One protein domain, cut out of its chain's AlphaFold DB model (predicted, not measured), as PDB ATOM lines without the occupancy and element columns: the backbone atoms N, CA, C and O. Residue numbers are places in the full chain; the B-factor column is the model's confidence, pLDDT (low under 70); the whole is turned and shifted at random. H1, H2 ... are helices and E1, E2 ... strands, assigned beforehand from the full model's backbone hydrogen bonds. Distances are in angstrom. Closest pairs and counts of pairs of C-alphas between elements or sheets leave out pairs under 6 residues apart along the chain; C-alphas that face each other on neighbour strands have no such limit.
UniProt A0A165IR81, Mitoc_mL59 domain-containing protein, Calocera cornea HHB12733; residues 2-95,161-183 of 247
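Overview. This is residues 2 to 95 and 161 to 183 of the 247 residues of the protein "Mitoc_mL59 domain-containing protein" of Calocera cornea HHB12733 (UniProt A0A165IR81). Little regular structure is here: a short parallel pair, E1 and E4, lies near the middle, H1 packs on E1, H2 meets H1, and hairpin E2 and E3 lies far out. Of 117 printed residues, 45 are in named elements, H1, E1, E2, E3, H2, E4, class mixed. It is compact, radius of gyration of the C-alphas 14.5 A, spans 41 by 36 by 24 A.

Arrangement. Look first at E1, residues 41 to 44, and its parallel neighbour E4, residues 173 to 176, where N 174 and O 41 are 2.9 A apart. H1, residues 12 to 28, comes closest to E1 at the C-alphas of Ala 25 and Ala 43, 4.9 A. Its residues 13 to 14 alone touch H2, residues 65 to 78, closest at the C-alphas of Leu 14 and Leu 71, 6.3 A; at 73 degrees they are only just about perpendicular. In both helices every O i to N i+4 pair is within hydrogen-bond range. In the antiparallel hairpin of E2, residues 50 to 52, and E3, residues 57 to 59, find N 52 and O 57 at 2.9 A.

Along the chain. Find C-alpha 12 at (-10.248, -31.602, 57.634); H1 runs 24.4 A from there. H2 runs 20.0 A. E4 ends at C-alpha 176, (-20.093, -28.664, 35.558).

Size, cuts and confidence. Residues 96 to 160 are cut out, a 26.3 A gap between C-alphas 95 and 161. The link H1 to E1 is long. Residues 2 to 5, 88 to 95, 161 to 167 and 178 to 183 have pLDDT under 70.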
ATOM      1  N   ALA A   2     -28.572 -39.858  56.970       46.97
ATOM      2  CA  ALA A   2     -27.653 -40.816  56.357       46.97
ATOM      3  C   ALA A   2     -26.461 -40.093  55.706       46.97
ATOM      4  O   ALA A   2     -26.629 -39.078  55.025       46.97
ATOM      5  N   SER A   3     -25.251 -40.603  55.948       56.09
ATOM      6  CA  SER A   3     -24.044 -40.156  55.256       56.09
ATOM      7  C   SER A   3     -24.192 -40.474  53.770       56.09
ATOM      8  O   SER A   3     -24.218 -41.640  53.397       56.09
ATOM      9  N   LEU A   4     -24.285 -39.446  52.921       59.28
ATOM     10  CA  LEU A   4     -24.298 -39.613  51.460       59.28
ATOM     11  C   LEU A   4     -22.939 -40.052  50.900       59.28
ATOM     12  O   LEU A   4     -22.833 -40.381  49.725       59.28
ATOM     13  N   PHE A   5     -21.892 -40.036  51.723       66.19
ATOM     14  CA  PHE A   5     -20.575 -40.487  51.316       66.19
ATOM     15  C   PHE A   5     -20.362 -41.905  51.837       66.19
ATOM     16  O   PHE A   5     -20.393 -42.135  53.048       66.19
ATOM     17  N   ALA A   6     -20.104 -42.844  50.924       71.00
ATOM     18  CA  ALA A   6     -19.688 -44.203  51.278       71.00
ATOM     19  C   ALA A   6     -18.342 -44.215  52.029       71.00
ATOM     20  O   ALA A   6     -18.021 -45.169  52.731       71.00
ATOM     21  N   ARG A   7     -17.552 -43.141  51.883       82.19
ATOM     22  CA  ARG A   7     -16.255 -42.931  52.531       82.19
ATOM     23  C   ARG A   7     -16.190 -41.515  53.085       82.19
ATOM     24  O   ARG A   7     -16.401 -40.553  52.351       82.19
ATOM     25  N   THR A   8     -15.920 -41.371  54.374       85.62
ATOM     26  CA  THR A   8     -15.704 -40.060  54.986       85.62
ATOM     27  C   THR A   8     -14.224 -39.690  54.872       85.62
ATOM     28  O   THR A   8     -13.372 -40.508  55.218       85.62
ATOM     29  N   PRO A   9     -13.888 -38.486  54.371       92.25
ATOM     30  CA  PRO A   9     -12.498 -38.065  54.298       92.25
ATOM     31  C   PRO A   9     -11.933 -37.851  55.702       92.25
ATOM     32  O   PRO A   9     -12.621 -37.312  56.576       92.25
ATOM     33  N   THR A  10     -10.677 -38.238  55.908       95.12
ATOM     34  CA  THR A  10      -9.987 -38.064  57.196       95.12
ATOM     35  C   THR A  10      -9.394 -36.661  57.331       95.12
ATOM     36  O   THR A  10      -9.361 -36.101  58.430       95.12
ATOM     37  N   SER A  11      -8.975 -36.035  56.226       96.50
ATOM     38  CA  SER A  11      -8.438 -34.677  56.243       96.50
ATOM     39  C   SER A  11      -9.531 -33.620  56.381       96.50
ATOM     40  O   SER A  11     -10.424 -33.461  55.548       96.50
ATOM     41  N   ARG A  12      -9.372 -32.760  57.395       96.94
ATOM     42  CA  ARG A  12     -10.248 -31.602  57.634       96.94
ATOM     43  C   ARG A  12     -10.378 -30.688  56.407       96.94
ATOM     44  O   ARG A  12     -11.432 -30.090  56.189       96.94
ATOM     45  N   LEU A  13      -9.318 -30.566  55.603       95.94
ATOM     46  CA  LEU A  13      -9.324 -29.763  54.376       95.94
ATOM     47  C   LEU A  13     -10.307 -30.318  53.337       95.94
ATOM     48  O   LEU A  13     -11.126 -29.555  52.826       95.94
ATOM     49  N   LEU A  14     -10.289 -31.628  53.072       95.00
ATOM     50  CA  LEU A  14     -11.255 -32.242  52.162       95.00
ATOM     51  C   LEU A  14     -12.662 -32.216  52.744       95.00
ATOM     52  O   LEU A  14     -13.599 -31.866  52.030       95.00
ATOM     53  N   THR A  15     -12.826 -32.506  54.037       95.38
ATOM     54  CA  THR A  15     -14.144 -32.466  54.684       95.38
ATOM     55  C   THR A  15     -14.793 -31.088  54.534       95.38
ATOM     56  O   THR A  15     -15.952 -30.975  54.137       95.38
ATOM     57  N   THR A  16     -14.043 -30.018  54.815       95.94
ATOM     58  CA  THR A  16     -14.548 -28.639  54.691       95.94
ATOM     59  C   THR A  16     -14.846 -28.264  53.244       95.94
ATOM     60  O   THR A  16     -15.877 -27.641  52.987       95.94
ATOM     61  N   PHE A  17     -13.996 -28.672  52.298       95.81
ATOM     62  CA  PHE A  17     -14.230 -28.476  50.870       95.81
ATOM     63  C   PHE A  17     -15.519 -29.164  50.405       95.81
ATOM     64  O   PHE A  17     -16.414 -28.483  49.911       95.81
ATOM     65  N   LEU A  18     -15.658 -30.474  50.635       93.81
ATOM     66  CA  LEU A  18     -16.802 -31.265  50.167       93.81
ATOM     67  C   LEU A  18     -18.123 -30.830  50.818       93.81
ATOM     68  O   LEU A  18     -19.164 -30.805  50.165       93.81
ATOM     69  N   ASN A  19     -18.102 -30.430  52.092       93.56
ATOM     70  CA  ASN A  19     -19.292 -29.889  52.751       93.56
ATOM     71  C   ASN A  19     -19.700 -28.529  52.167       93.56
ATOM     72  O   ASN A  19     -20.887 -28.258  51.962       93.56
ATOM     73  N   ARG A  20     -18.725 -27.668  51.858       94.88
ATOM     74  CA  ARG A  20     -18.987 -26.360  51.248       94.88
ATOM     75  C   ARG A  20     -19.509 -26.489  49.818       94.88
ATOM     76  O   ARG A  20     -20.430 -25.773  49.436       94.88
ATOM     77  N   THR A  21     -18.948 -27.396  49.027       92.44
ATOM     78  CA  THR A  21     -19.429 -27.637  47.662       92.44
ATOM     79  C   THR A  21     -20.815 -28.264  47.680       92.44
ATOM     80  O   THR A  21     -21.680 -27.812  46.937       92.44
ATOM     81  N   ARG A  22     -21.081 -29.207  48.596       90.19
ATOM     82  CA  ARG A  22     -22.413 -29.802  48.789       90.19
ATOM     83  C   ARG A  22     -23.475 -28.766  49.121       90.19
ATOM     84  O   ARG A  22     -24.519 -28.740  48.481       90.19
ATOM     85  N   THR A  23     -23.225 -27.933  50.127       92.00
ATOM     86  CA  THR A  23     -24.186 -26.906  50.560       92.00
ATOM     87  C   THR A  23     -24.529 -25.953  49.421       92.00
ATOM     88  O   THR A  23     -25.695 -25.625  49.229       92.00
ATOM     89  N   ARG A  24     -23.543 -25.585  48.596       91.62
ATOM     90  CA  ARG A  24     -23.782 -24.782  47.392       91.62
ATOM     91  C   ARG A  24     -24.515 -25.524  46.287       91.62
ATOM     92  O   ARG A  24     -25.420 -24.949  45.703       91.62
ATOM     93  N   ALA A  25     -24.145 -26.769  46.002       89.12
ATOM     94  CA  ALA A  25     -24.814 -27.573  44.984       89.12
ATOM     95  C   ALA A  25     -26.304 -27.743  45.316       89.12
ATOM     96  O   ALA A  25     -27.155 -27.528  44.462       89.12
ATOM     97  N   LEU A  26     -26.624 -28.023  46.585       90.06
ATOM     98  CA  LEU A  26     -28.005 -28.101  47.063       90.06
ATOM     99  C   LEU A  26     -28.742 -26.758  46.958       90.06
ATOM    100  O   LEU A  26     -29.912 -26.744  46.594       90.06
ATOM    101  N   ALA A  27     -28.064 -25.640  47.231       90.75
ATOM    102  CA  ALA A  27     -28.656 -24.307  47.106       90.75
ATOM    103  C   ALA A  27     -28.955 -23.901  45.651       90.75
ATOM    104  O   ALA A  27     -29.832 -23.073  45.422       90.75
ATOM    105  N   LEU A  28     -28.234 -24.465  44.676       87.50
ATOM    106  CA  LEU A  28     -28.453 -24.211  43.247       87.50
ATOM    107  C   LEU A  28     -29.580 -25.063  42.648       87.50
ATOM    108  O   LEU A  28     -30.050 -24.756  41.552       87.50
ATOM    109  N   LEU A  29     -30.009 -26.127  43.331       86.81
ATOM    110  CA  LEU A  29     -31.112 -26.958  42.864       86.81
ATOM    111  C   LEU A  29     -32.463 -26.252  43.053       86.81
ATOM    112  O   LEU A  29     -32.679 -25.599  44.081       86.81
ATOM    113  N   PRO A  30     -33.409 -26.434  42.112       87.94
ATOM    114  CA  PRO A  30     -34.771 -25.952  42.289       87.94
ATOM    115  C   PRO A  30     -35.402 -26.604  43.530       87.94
ATOM    116  O   PRO A  30     -35.107 -27.767  43.825       87.94
ATOM    117  N   PRO A  31     -36.298 -25.902  44.246       87.25
ATOM    118  CA  PRO A  31     -36.868 -26.378  45.509       87.25
ATOM    119  C   PRO A  31     -37.594 -27.723  45.369       87.25
ATOM    120  O   PRO A  31     -37.589 -28.529  46.296       87.25
ATOM    121  N   THR A  32     -38.140 -28.011  44.186       87.50
ATOM    122  CA  THR A  32     -38.789 -29.287  43.857       87.50
ATOM    123  C   THR A  32     -37.843 -30.488  43.912       87.50
ATOM    124  O   THR A  32     -38.294 -31.592  44.193       87.50
ATOM    125  N   LEU A  33     -36.543 -30.289  43.676       82.94
ATOM    126  CA  LEU A  33     -35.521 -31.343  43.686       82.94
ATOM    127  C   LEU A  33     -34.724 -31.395  44.997       82.94
ATOM    128  O   LEU A  33     -33.848 -32.242  45.147       82.94
ATOM    129  N   GLN A  34     -35.001 -30.506  45.956       82.94
ATOM    130  CA  GLN A  34     -34.272 -30.471  47.229       82.94
ATOM    131  C   GLN A  34     -34.689 -31.599  48.184       82.94
ATOM    132  O   GLN A  34     -33.880 -32.024  49.008       82.94
ATOM    133  N   SER A  35     -35.924 -32.104  48.073       81.25
ATOM    134  CA  SER A  35     -36.446 -33.196  48.908       81.25
ATOM    135  C   SER A  35     -35.856 -34.561  48.538       81.25
ATOM    136  O   SER A  35     -35.553 -35.358  49.425       81.25
ATOM    137  N   SER A  36     -35.639 -34.814  47.245       80.75
ATOM    138  CA  SER A  36     -34.995 -36.021  46.716       80.75
ATOM    139  C   SER A  36     -33.900 -35.635  45.711       80.75
ATOM    140  O   SER A  36     -34.137 -35.660  44.499       80.75
ATOM    141  N   PRO A  37     -32.711 -35.227  46.188       74.69
ATOM    142  CA  PRO A  37     -31.664 -34.753  45.301       74.69
ATOM    143  C   PRO A  37     -31.190 -35.873  44.365       74.69
ATOM    144  O   PRO A  37     -30.878 -36.973  44.838       74.69
ATOM    145  N   PRO A  38     -31.087 -35.613  43.050       74.94
ATOM    146  CA  PRO A  38     -30.481 -36.561  42.130       74.94
ATOM    147  C   PRO A  38     -29.008 -36.760  42.505       74.94
ATOM    148  O   PRO A  38     -28.301 -35.810  42.843       74.94
ATOM    149  N   THR A  39     -28.551 -38.008  42.469       78.69
ATOM    150  CA  THR A  39     -27.139 -38.356  42.662       78.69
ATOM    151  C   THR A  39     -26.595 -38.803  41.306       78.69
ATOM    152  O   THR A  39     -27.172 -39.727  40.732       78.69
ATOM    153  N   PRO A  40     -25.538 -38.179  40.760       83.81
ATOM    154  CA  PRO A  40     -24.687 -37.137  41.349       83.81
ATOM    155  C   PRO A  40     -25.285 -35.716  41.311       83.81
ATOM    156  O   PRO A  40     -26.023 -35.351  40.398       83.81
ATOM    157  N   LEU A  41     -24.916 -34.887  42.295       84.75
ATOM    158  CA  LEU A  41     -25.362 -33.493  42.389       84.75
ATOM    159  C   LEU A  41     -24.607 -32.592  41.391       84.75
ATOM    160  O   LEU A  41     -23.371 -32.585  41.417       84.75
ATOM    161  N   PRO A  42     -25.294 -31.778  40.567       85.75
ATOM    162  CA  PRO A  42     -24.634 -30.820  39.685       85.75
ATOM    163  C   PRO A  42     -24.002 -29.685  40.499       85.75
ATOM    164  O   PRO A  42     -24.689 -28.978  41.237       85.75
ATOM    165  N   ALA A  43     -22.689 -29.486  40.363       89.19
ATOM    166  CA  ALA A  43     -21.963 -28.437  41.080       89.19
ATOM    167  C   ALA A  43     -21.025 -27.658  40.142       89.19
ATOM    168  O   ALA A  43     -20.294 -28.278  39.362       89.19
ATOM    169  N   PRO A  44     -20.995 -26.310  40.209       90.25
ATOM    170  CA  PRO A  44     -20.034 -25.525  39.446       90.25
ATOM    171  C   PRO A  44     -18.620 -25.770  39.976       90.25
ATOM    172  O   PRO A  44     -18.398 -25.828  41.187       90.25
ATOM    173  N   ASN A  45     -17.658 -25.897  39.066       91.38
ATOM    174  CA  ASN A  45     -16.271 -26.151  39.426       91.38
ATOM    175  C   ASN A  45     -15.622 -24.920  40.107       91.38
ATOM    176  O   ASN A  45     -15.460 -23.882  39.463       91.38
ATOM    177  N   PRO A  46     -15.186 -25.018  41.379       93.50
ATOM    178  CA  PRO A  46     -14.609 -23.892  42.114       93.50
ATOM    179  C   PRO A  46     -13.134 -23.612  41.760       93.50
ATOM    180  O   PRO A  46     -12.541 -22.653  42.262       93.50
ATOM    181  N   PHE A  47     -12.509 -24.458  40.936       92.38
ATOM    182  CA  PHE A  47     -11.120 -24.308  40.491       92.38
ATOM    183  C   PHE A  47     -10.979 -23.489  39.211       92.38
ATOM    184  O   PHE A  47      -9.857 -23.116  38.864       92.38
ATOM    185  N   ILE A  48     -12.096 -23.192  38.543       87.38
ATOM    186  CA  ILE A  48     -12.140 -22.439  37.294       87.38
ATOM    187  C   ILE A  48     -12.538 -20.977  37.603       87.38
ATOM    188  O   ILE A  48     -13.479 -20.752  38.367       87.38
ATOM    189  N   PRO A  49     -11.828 -19.972  37.060       90.12
ATOM    190  CA  PRO A  49     -12.235 -18.581  37.079       90.12
ATOM    191  C   PRO A  49     -13.572 -18.424  36.361       90.12
ATOM    192  O   PRO A  49     -13.797 -18.951  35.270       90.12
ATOM    193  N   THR A  50     -14.471 -17.663  36.965       88.25
ATOM    194  CA  THR A  50     -15.800 -17.424  36.412       88.25
ATOM    195  C   THR A  50     -15.831 -16.063  35.733       88.25
ATOM    196  O   THR A  50     -15.387 -15.054  36.279       88.25
ATOM    197  N   TYR A  51     -16.339 -16.012  34.504       88.50
ATOM    198  CA  TYR A  51     -16.539 -14.743  33.815       88.50
ATOM    199  C   TYR A  51     -17.815 -14.071  34.322       88.50
ATOM    200  O   TYR A  51     -18.889 -14.673  34.283       88.50
ATOM    201  N   ASN A  52     -17.712 -12.821  34.778       90.38
ATOM    202  CA  ASN A  52     -18.877 -12.029  35.156       90.38
ATOM    203  C   ASN A  52     -19.375 -11.228  33.937       90.38
ATOM    204  O   ASN A  52     -18.675 -10.312  33.490       90.38
ATOM    205  N   PRO A  53     -20.580 -11.517  33.403       90.62
ATOM    206  CA  PRO A  53     -21.090 -10.837  32.216       90.62
ATOM    207  C   PRO A  53     -21.379  -9.350  32.452       90.62
ATOM    208  O   PRO A  53     -21.241  -8.559  31.522       90.62
ATOM    209  N   ALA A  54     -21.733  -8.958  33.682       92.81
ATOM    210  CA  ALA A  54     -22.065  -7.574  34.012       92.81
ATOM    211  C   ALA A  54     -20.818  -6.679  34.015       92.81
ATOM    212  O   ALA A  54     -20.813  -5.615  33.402       92.81
ATOM    213  N   SER A  55     -19.739  -7.128  34.665       92.94
ATOM    214  CA  SER A  55     -18.489  -6.362  34.746       92.94
ATOM    215  C   SER A  55     -17.541  -6.613  33.571       92.94
ATOM    216  O   SER A  55     -16.540  -5.916  33.435       92.94
ATOM    217  N   ARG A  56     -17.817  -7.629  32.742       91.62
ATOM    218  CA  ARG A  56     -16.924  -8.122  31.680       91.62
ATOM    219  C   ARG A  56     -15.511  -8.452  32.174       91.62
ATOM    220  O   ARG A  56     -14.534  -8.313  31.443       91.62
ATOM    221  N   CYS A  57     -15.391  -8.884  33.428       87.81
ATOM    222  CA  CYS A  57     -14.122  -9.281  34.033       87.81
ATOM    223  C   CYS A  57     -14.160 -10.756  34.425       87.81
ATOM    224  O   CYS A  57     -15.204 -11.287  34.808       87.81
ATOM    225  N   TRP A  58     -13.000 -11.403  34.373       87.69
ATOM    226  CA  TRP A  58     -12.812 -12.736  34.930       87.69
ATOM    227  C   TRP A  58     -12.585 -12.626  36.434       87.69
ATOM    228  O   TRP A  58     -11.628 -11.988  36.876       87.69
ATOM    229  N   ALA A  59     -13.467 -13.236  37.221       89.06
ATOM    230  CA  ALA A  59     -13.228 -13.439  38.637       89.06
ATOM    231  C   ALA A  59     -12.166 -14.537  38.809       89.06
ATOM    232  O   ALA A  59     -12.183 -15.527  38.070       89.06
ATOM    233  N   PRO A  60     -11.233 -14.393  39.765       92.31
ATOM    234  CA  PRO A  60     -10.273 -15.448  40.054       92.31
ATOM    235  C   PRO A  60     -10.996 -16.719  40.531       92.31
ATOM    236  O   PRO A  60     -12.106 -16.630  41.065       92.31
ATOM    237  N   PRO A  61     -10.373 -17.902  40.386       93.56
ATOM    238  CA  PRO A  61     -10.934 -19.125  40.940       93.56
ATOM    239  C   PRO A  61     -11.064 -18.997  42.457       93.56
ATOM    240  O   PRO A  61     -10.248 -18.349  43.120       93.56
ATOM    241  N   GLU A  62     -12.073 -19.653  43.021       94.19
ATOM    242  CA  GLU A  62     -12.347 -19.560  44.451       94.19
ATOM    243  C   GLU A  62     -11.200 -20.124  45.298       94.19
ATOM    244  O   GLU A  62     -10.856 -19.591  46.357       94.19
ATOM    245  N   TYR A  63     -10.596 -21.211  44.824       95.31
ATOM    246  CA  TYR A  63      -9.404 -21.780  45.431       95.31
ATOM    247  C   TYR A  63      -8.187 -21.392  44.605       95.31
ATOM    248  O   TYR A  63      -8.115 -21.670  43.409       95.31
ATOM    249  N   SER A  64      -7.193 -20.787  45.258       94.06
ATOM    250  CA  SER A  64      -5.909 -20.492  44.623       94.06
ATOM    251  C   SER A  64      -5.191 -21.779  44.203       94.06
ATOM    252  O   SER A  64      -5.354 -22.824  44.832       94.06
ATOM    253  N   LYS A  65      -4.311 -21.699  43.197       88.69
ATOM    254  CA  LYS A  65      -3.543 -22.857  42.686       88.69
ATOM    255  C   LYS A  65      -2.776 -23.621  43.771       88.69
ATOM    256  O   LYS A  65      -2.585 -24.828  43.670       88.69
ATOM    257  N   ARG A  66      -2.325 -22.929  44.822       92.44
ATOM    258  CA  ARG A  66      -1.694 -23.569  45.983       92.44
ATOM    259  C   ARG A  66      -2.691 -24.444  46.750       92.44
ATOM    260  O   ARG A  66      -2.385 -25.602  47.004       92.44
ATOM    261  N   ARG A  67      -3.875 -23.910  47.072       95.00
ATOM    262  CA  ARG A  67      -4.931 -24.653  47.779       95.00
ATOM    263  C   ARG A  67      -5.472 -25.812  46.945       95.00
ATOM    264  O   ARG A  67      -5.711 -26.875  47.498       95.00
ATOM    265  N   GLN A  68      -5.595 -25.631  45.628       93.62
ATOM    266  CA  GLN A  68      -5.940 -26.713  44.696       93.62
ATOM    267  C   GLN A  68      -4.955 -27.886  44.834       93.62
ATOM    268  O   GLN A  68      -5.373 -29.013  45.070       93.62
ATOM    269  N   LYS A  69      -3.640 -27.613  44.827       91.31
ATOM    270  CA  LYS A  69      -2.604 -28.641  45.047       91.31
ATOM    271  C   LYS A  69      -2.670 -29.293  46.428       91.31
ATOM    272  O   LYS A  69      -2.370 -30.475  46.546       91.31
ATOM    273  N   GLU A  70      -2.991 -28.537  47.474       95.06
ATOM    274  CA  GLU A  70      -3.142 -29.080  48.833       95.06
ATOM    275  C   GLU A  70      -4.348 -30.032  48.916       95.06
ATOM    276  O   GLU A  70      -4.205 -31.134  49.444       95.06
ATOM    277  N   LEU A  71      -5.490 -29.663  48.320       95.56
ATOM    278  CA  LEU A  71      -6.672 -30.529  48.206       95.56
ATOM    279  C   LEU A  71      -6.376 -31.778  47.376       95.56
ATOM    280  O   LEU A  71      -6.703 -32.881  47.804       95.56
ATOM    281  N   TRP A  72      -5.699 -31.622  46.236       93.75
ATOM    282  CA  TRP A  72      -5.302 -32.746  45.392       93.75
ATOM    283  C   TRP A  72      -4.393 -33.721  46.141       93.75
ATOM    284  O   TRP A  72      -4.641 -34.920  46.144       93.75
ATOM    285  N   LYS A  73      -3.362 -33.224  46.837       94.38
ATOM    286  CA  LYS A  73      -2.468 -34.064  47.650       94.38
ATOM    287  C   LYS A  73      -3.218 -34.819  48.744       94.38
ATOM    288  O   LYS A  73      -2.950 -36.000  48.937       94.38
ATOM    289  N   ALA A  74      -4.143 -34.154  49.437       95.56
ATOM    290  CA  ALA A  74      -4.977 -34.801  50.444       95.56
ATOM    291  C   ALA A  74      -5.856 -35.897  49.818       95.56
ATOM    292  O   ALA A  74      -5.929 -37.003  50.341       95.56
ATOM    293  N   ALA A  75      -6.456 -35.633  48.653       93.81
ATOM    294  CA  ALA A  75      -7.287 -36.614  47.961       93.81
ATOM    295  C   ALA A  75      -6.479 -37.794  47.418       93.81
ATOM    296  O   ALA A  75      -6.954 -38.921  47.479       93.81
ATOM    297  N   VAL A  76      -5.255 -37.567  46.933       93.62
ATOM    298  CA  VAL A  76      -4.332 -38.644  46.540       93.62
ATOM    299  C   VAL A  76      -3.986 -39.518  47.743       93.62
ATOM    300  O   VAL A  76      -4.033 -40.737  47.627       93.62
ATOM    301  N   ALA A  77      -3.684 -38.915  48.897       95.12
ATOM    302  CA  ALA A  77      -3.362 -39.657  50.115       95.12
ATOM    303  C   ALA A  77      -4.534 -40.523  50.616       95.12
ATOM    304  O   ALA A  77      -4.311 -41.605  51.145       95.12
ATOM    305  N   GLU A  78      -5.773 -40.065  50.422       94.75
ATOM    306  CA  GLU A  78      -6.991 -40.770  50.846       94.75
ATOM    307  C   GLU A  78      -7.629 -41.635  49.741       94.75
ATOM    308  O   GLU A  78      -8.623 -42.317  49.986       94.75
ATOM    309  N   GLY A  79      -7.092 -41.613  48.515       92.19
ATOM    310  CA  GLY A  79      -7.669 -42.319  47.366       92.19
ATOM    311  C   GLY A  79      -9.016 -41.754  46.887       92.19
ATOM    312  O   GLY A  79      -9.827 -42.491  46.335       92.19
ATOM    313  N   LEU A  80      -9.270 -40.458  47.102       92.44
ATOM    314  CA  LEU A  80     -10.504 -39.738  46.746       92.44
ATOM    315  C   LEU A  80     -10.318 -38.787  45.550       92.44
ATOM    316  O   LEU A  80     -11.033 -37.797  45.411       92.44
ATOM    317  N   VAL A  81      -9.336 -39.050  44.685       90.69
ATOM    318  CA  VAL A  81      -9.000 -38.167  43.552       90.69
ATOM    319  C   VAL A  81     -10.184 -37.989  42.597       90.69
ATOM    320  O   VAL A  81     -10.447 -36.871  42.167       90.69
ATOM    321  N   GLY A  82     -10.952 -39.053  42.339       88.12
ATOM    322  CA  GLY A  82     -12.138 -39.010  41.475       88.12
ATOM    323  C   GLY A  82     -13.287 -38.138  41.998       88.12
ATOM    324  O   GLY A  82     -14.231 -37.868  41.265       88.12
ATOM    325  N   TRP A  83     -13.233 -37.680  43.257       89.94
ATOM    326  CA  TRP A  83     -14.271 -36.827  43.849       89.94
ATOM    327  C   TRP A  83     -13.997 -35.332  43.653       89.94
ATOM    328  O   TRP A  83     -14.900 -34.509  43.833       89.94
ATOM    329  N   LEU A  84     -12.763 -34.964  43.303       92.12
ATOM    330  CA  LEU A  84     -12.379 -33.579  43.063       92.12
ATOM    331  C   LEU A  84     -12.734 -33.134  41.635       92.12
ATOM    332  O   LEU A  84     -12.723 -33.948  40.712       92.12
ATOM    333  N   PRO A  85     -13.023 -31.837  41.432       90.50
ATOM    334  CA  PRO A  85     -13.140 -31.287  40.092       90.50
ATOM    335  C   PRO A  85     -11.778 -31.278  39.397       90.50
ATOM    336  O   PRO A  85     -10.770 -30.969  40.032       90.50
ATOM    337  N   ILE A  86     -11.755 -31.500  38.081       83.62
ATOM    338  CA  ILE A  86     -10.543 -31.277  37.281       83.62
ATOM    339  C   ILE A  86     -10.252 -29.768  37.242       83.62
ATOM    340  O   ILE A  86     -11.096 -28.976  36.810       83.62
ATOM    341  N   GLY A  87      -9.078 -29.355  37.717       73.50
ATOM    342  CA  GLY A  87      -8.638 -27.961  37.764       73.50
ATOM    343  C   GLY A  87      -8.173 -27.368  36.427       73.50
ATOM    344  O   GLY A  87      -7.958 -28.053  35.423       73.50
ATOM    345  N   GLU A  88      -7.976 -26.046  36.403       61.50
ATOM    346  CA  GLU A  88      -7.420 -25.366  35.233       61.50
ATOM    347  C   GLU A  88      -5.946 -25.697  35.019       61.50
ATOM    348  O   GLU A  88      -5.078 -25.435  35.860       61.50
ATOM    349  N   GLY A  89      -5.668 -26.241  33.836       54.44
ATOM    350  CA  GLY A  89      -4.366 -26.785  33.494       54.44
ATOM    351  C   GLY A  89      -4.137 -28.176  34.074       54.44
ATOM    352  O   GLY A  89      -2.985 -28.607  34.035       54.44
ATOM    353  N   GLU A  90      -5.170 -28.856  34.622       52.59
ATOM    354  CA  GLU A  90      -5.001 -30.174  35.236       52.59
ATOM    355  C   GLU A  90      -4.915 -31.309  34.220       52.59
ATOM    356  O   GLU A  90      -5.951 -31.718  33.722       52.59
ATOM    357  N   ARG A  91      -3.782 -31.945  33.881       45.44
ATOM    358  CA  ARG A  91      -2.311 -31.738  34.028       45.44
ATOM    359  C   ARG A  91      -1.680 -30.966  35.231       45.44
ATOM    360  O   ARG A  91      -0.579 -30.439  35.114       45.44
ATOM    361  N   VAL A  92      -2.268 -30.936  36.428       43.19
ATOM    362  CA  VAL A  92      -1.785 -30.253  37.666       43.19
ATOM    363  C   VAL A  92      -1.749 -31.302  38.779       43.19
ATOM    364  O   VAL A  92      -1.892 -31.027  39.956       43.19
ATOM    365  N   GLY A  93      -1.412 -32.528  38.395       35.91
ATOM    366  CA  GLY A  93      -0.719 -33.485  39.256       35.91
ATOM    367  C   GLY A  93       0.688 -33.786  38.745       35.91
ATOM    368  O   GLY A  93       1.606 -34.008  39.529       35.91
ATOM    369  N   GLY A  94       0.909 -33.682  37.437       32.28
ATOM    370  CA  GLY A  94       2.242 -33.622  36.874       32.28
ATOM    371  C   GLY A  94       2.235 -32.734  35.654       32.28
ATOM    372  O   GLY A  94       1.344 -32.818  34.813       32.28
ATOM    373  N   GLY A  95       3.272 -31.908  35.532       39.69
ATOM    374  CA  GLY A  95       3.674 -31.420  34.219       39.69
ATOM    375  C   GLY A  95       4.003 -32.600  33.294       39.69
ATOM    376  O   GLY A  95       3.607 -33.733  33.550       39.69
ATOM    377  N   THR A 161     -20.953 -25.775  29.430       52.16
ATOM    378  CA  THR A 161     -21.867 -26.682  30.133       52.16
ATOM    379  C   THR A 161     -21.697 -28.108  29.613       52.16
ATOM    380  O   THR A 161     -22.671 -28.820  29.393       52.16
ATOM    381  N   THR A 162     -20.462 -28.547  29.364       57.12
ATOM    382  CA  THR A 162     -20.213 -29.977  29.150       57.12
ATOM    383  C   THR A 162     -19.896 -30.605  30.507       57.12
ATOM    384  O   THR A 162     -18.959 -30.151  31.173       57.12
ATOM    385  N   PRO A 163     -20.686 -31.593  30.963       64.44
ATOM    386  CA  PRO A 163     -20.388 -32.323  32.186       64.44
ATOM    387  C   PRO A 163     -19.080 -33.099  32.017       64.44
ATOM    388  O   PRO A 163     -18.827 -33.673  30.956       64.44
ATOM    389  N   GLN A 164     -18.242 -33.123  33.052       67.38
ATOM    390  CA  GLN A 164     -17.042 -33.958  33.020       67.38
ATOM    391  C   GLN A 164     -17.432 -35.447  33.035       67.38
ATOM    392  O   GLN A 164     -18.417 -35.800  33.698       67.38
ATOM    393  N   PRO A 165     -16.700 -36.323  32.313       67.38
ATOM    394  CA  PRO A 165     -16.932 -37.759  32.385       67.38
ATOM    395  C   PRO A 165     -16.693 -38.208  33.826       67.38
ATOM    396  O   PRO A 165     -15.613 -38.014  34.382       67.38
ATOM    397  N   VAL A 166     -17.732 -38.751  34.451       64.25
ATOM    398  CA  VAL A 166     -17.659 -39.246  35.822       64.25
ATOM    399  C   VAL A 166     -16.908 -40.577  35.784       64.25
ATOM    400  O   VAL A 166     -17.439 -41.562  35.281       64.25
ATOM    401  N   THR A 167     -15.666 -40.602  36.271       68.31
ATOM    402  CA  THR A 167     -14.843 -41.826  36.304       68.31
ATOM    403  C   THR A 167     -15.405 -42.860  37.282       68.31
ATOM    404  O   THR A 167     -15.381 -44.052  36.994       68.31
ATOM    405  N   ASP A 168     -15.965 -42.395  38.405       73.81
ATOM    406  CA  ASP A 168     -16.493 -43.246  39.472       73.81
ATOM    407  C   ASP A 168     -18.006 -43.032  39.643       73.81
ATOM    408  O   ASP A 168     -18.414 -41.949  40.071       73.81
ATOM    409  N   PRO A 169     -18.870 -44.041  39.424       72.69
ATOM    410  CA  PRO A 169     -20.322 -43.893  39.590       72.69
ATOM    411  C   PRO A 169     -20.741 -43.624  41.045       72.69
ATOM    412  O   PRO A 169     -21.860 -43.193  41.299       72.69
ATOM    413  N   SER A 170     -19.841 -43.856  42.008       78.56
ATOM    414  CA  SER A 170     -20.051 -43.528  43.424       78.56
ATOM    415  C   SER A 170     -19.726 -42.065  43.762       78.56
ATOM    416  O   SER A 170     -19.870 -41.669  44.923       78.56
ATOM    417  N   ALA A 171     -19.232 -41.273  42.806       80.88
ATOM    418  CA  ALA A 171     -18.882 -39.885  43.054       80.88
ATOM    419  C   ALA A 171     -20.136 -39.060  43.417       80.88
ATOM    420  O   ALA A 171     -21.163 -39.137  42.742       80.88
ATOM    421  N   PRO A 172     -20.065 -38.229  44.468       81.25
ATOM    422  CA  PRO A 172     -21.218 -37.476  44.965       81.25
ATOM    423  C   PRO A 172     -21.602 -36.282  44.076       81.25
ATOM    424  O   PRO A 172     -22.728 -35.786  44.162       81.25
ATOM    425  N   PHE A 173     -20.675 -35.799  43.244       84.56
ATOM    426  CA  PHE A 173     -20.836 -34.581  42.454       84.56
ATOM    427  C   PHE A 173     -20.557 -34.830  40.980       84.56
ATOM    428  O   PHE A 173     -19.610 -35.527  40.622       84.56
ATOM    429  N   GLN A 174     -21.351 -34.181  40.136       88.06
ATOM    430  CA  GLN A 174     -21.077 -34.031  38.719       88.06
ATOM    431  C   GLN A 174     -20.595 -32.602  38.501       88.06
ATOM    432  O   GLN A 174     -21.364 -31.640  38.585       88.06
ATOM    433  N   TRP A 175     -19.293 -32.460  38.272       86.50
ATOM    434  CA  TRP A 175     -18.681 -31.154  38.085       86.50
ATOM    435  C   TRP A 175     -19.063 -30.583  36.720       86.50
ATOM    436  O   TRP A 175     -18.775 -31.169  35.673       86.50
ATOM    437  N   ILE A 176     -19.722 -29.424  36.748       81.75
ATOM    438  CA  ILE A 176     -20.093 -28.664  35.558       81.75
ATOM    439  C   ILE A 176     -19.002 -27.627  35.300       81.75
ATOM    440  O   ILE A 176     -18.664 -26.824  36.176       81.75
ATOM    441  N   GLY A 177     -18.458 -27.658  34.086       72.62
ATOM    442  CA  GLY A 177     -17.410 -26.754  33.630       72.62
ATOM    443  C   GLY A 177     -16.291 -27.511  32.927       72.62
ATOM    444  O   GLY A 177     -15.632 -28.371  33.518       72.62
ATOM    445  N   ILE A 178     -16.049 -27.160  31.665       64.81
ATOM    446  CA  ILE A 178     -14.851 -27.598  30.950       64.81
ATOM    447  C   ILE A 178     -13.705 -26.709  31.440       64.81
ATOM    448  O   ILE A 178     -13.820 -25.486  31.301       64.81
ATOM    449  N   PRO A 179     -12.613 -27.254  32.009       62.47
ATOM    450  CA  PRO A 179     -11.407 -26.463  32.185       62.47
ATOM    451  C   PRO A 179     -11.030 -25.967  30.796       62.47
ATOM    452  O   PRO A 179     -10.809 -26.783  29.900       62.47
ATOM    453  N   SER A 180     -11.024 -24.645  30.593       56.69
ATOM    454  CA  SER A 180     -10.599 -24.082  29.314       56.69
ATOM    455  C   SER A 180      -9.256 -24.731  28.994       56.69
ATOM    456  O   SER A 180      -8.331 -24.578  29.804       56.69
ATOM    457  N   PRO A 181      -9.115 -25.480  27.880       54.34
ATOM    458  CA  PRO A 181      -7.804 -25.958  27.493       54.34
ATOM    459  C   PRO A 181      -6.941 -24.708  27.447       54.34
ATOM    460  O   PRO A 181      -7.331 -23.714  26.832       54.34
ATOM    461  N   VAL A 182      -5.846 -24.706  28.210       53.72
ATOM    462  CA  VAL A 182      -4.889 -23.602  28.226       53.72
ATOM    463  C   VAL A 182      -4.407 -23.465  26.793       53.72
ATOM    464  O   VAL A 182      -3.530 -24.210  26.375       53.72
ATOM    465  N   TYR A 183      -5.077 -22.598  26.034       44.44
ATOM    466  CA  TYR A 183      -4.834 -22.249  24.647       44.44
ATOM    467  C   TYR A 183      -4.080 -23.336  23.867       44.44
ATOM    468  O   TYR A 183      -2.913 -23.162  23.530       44.44
TER     469      TYR A 183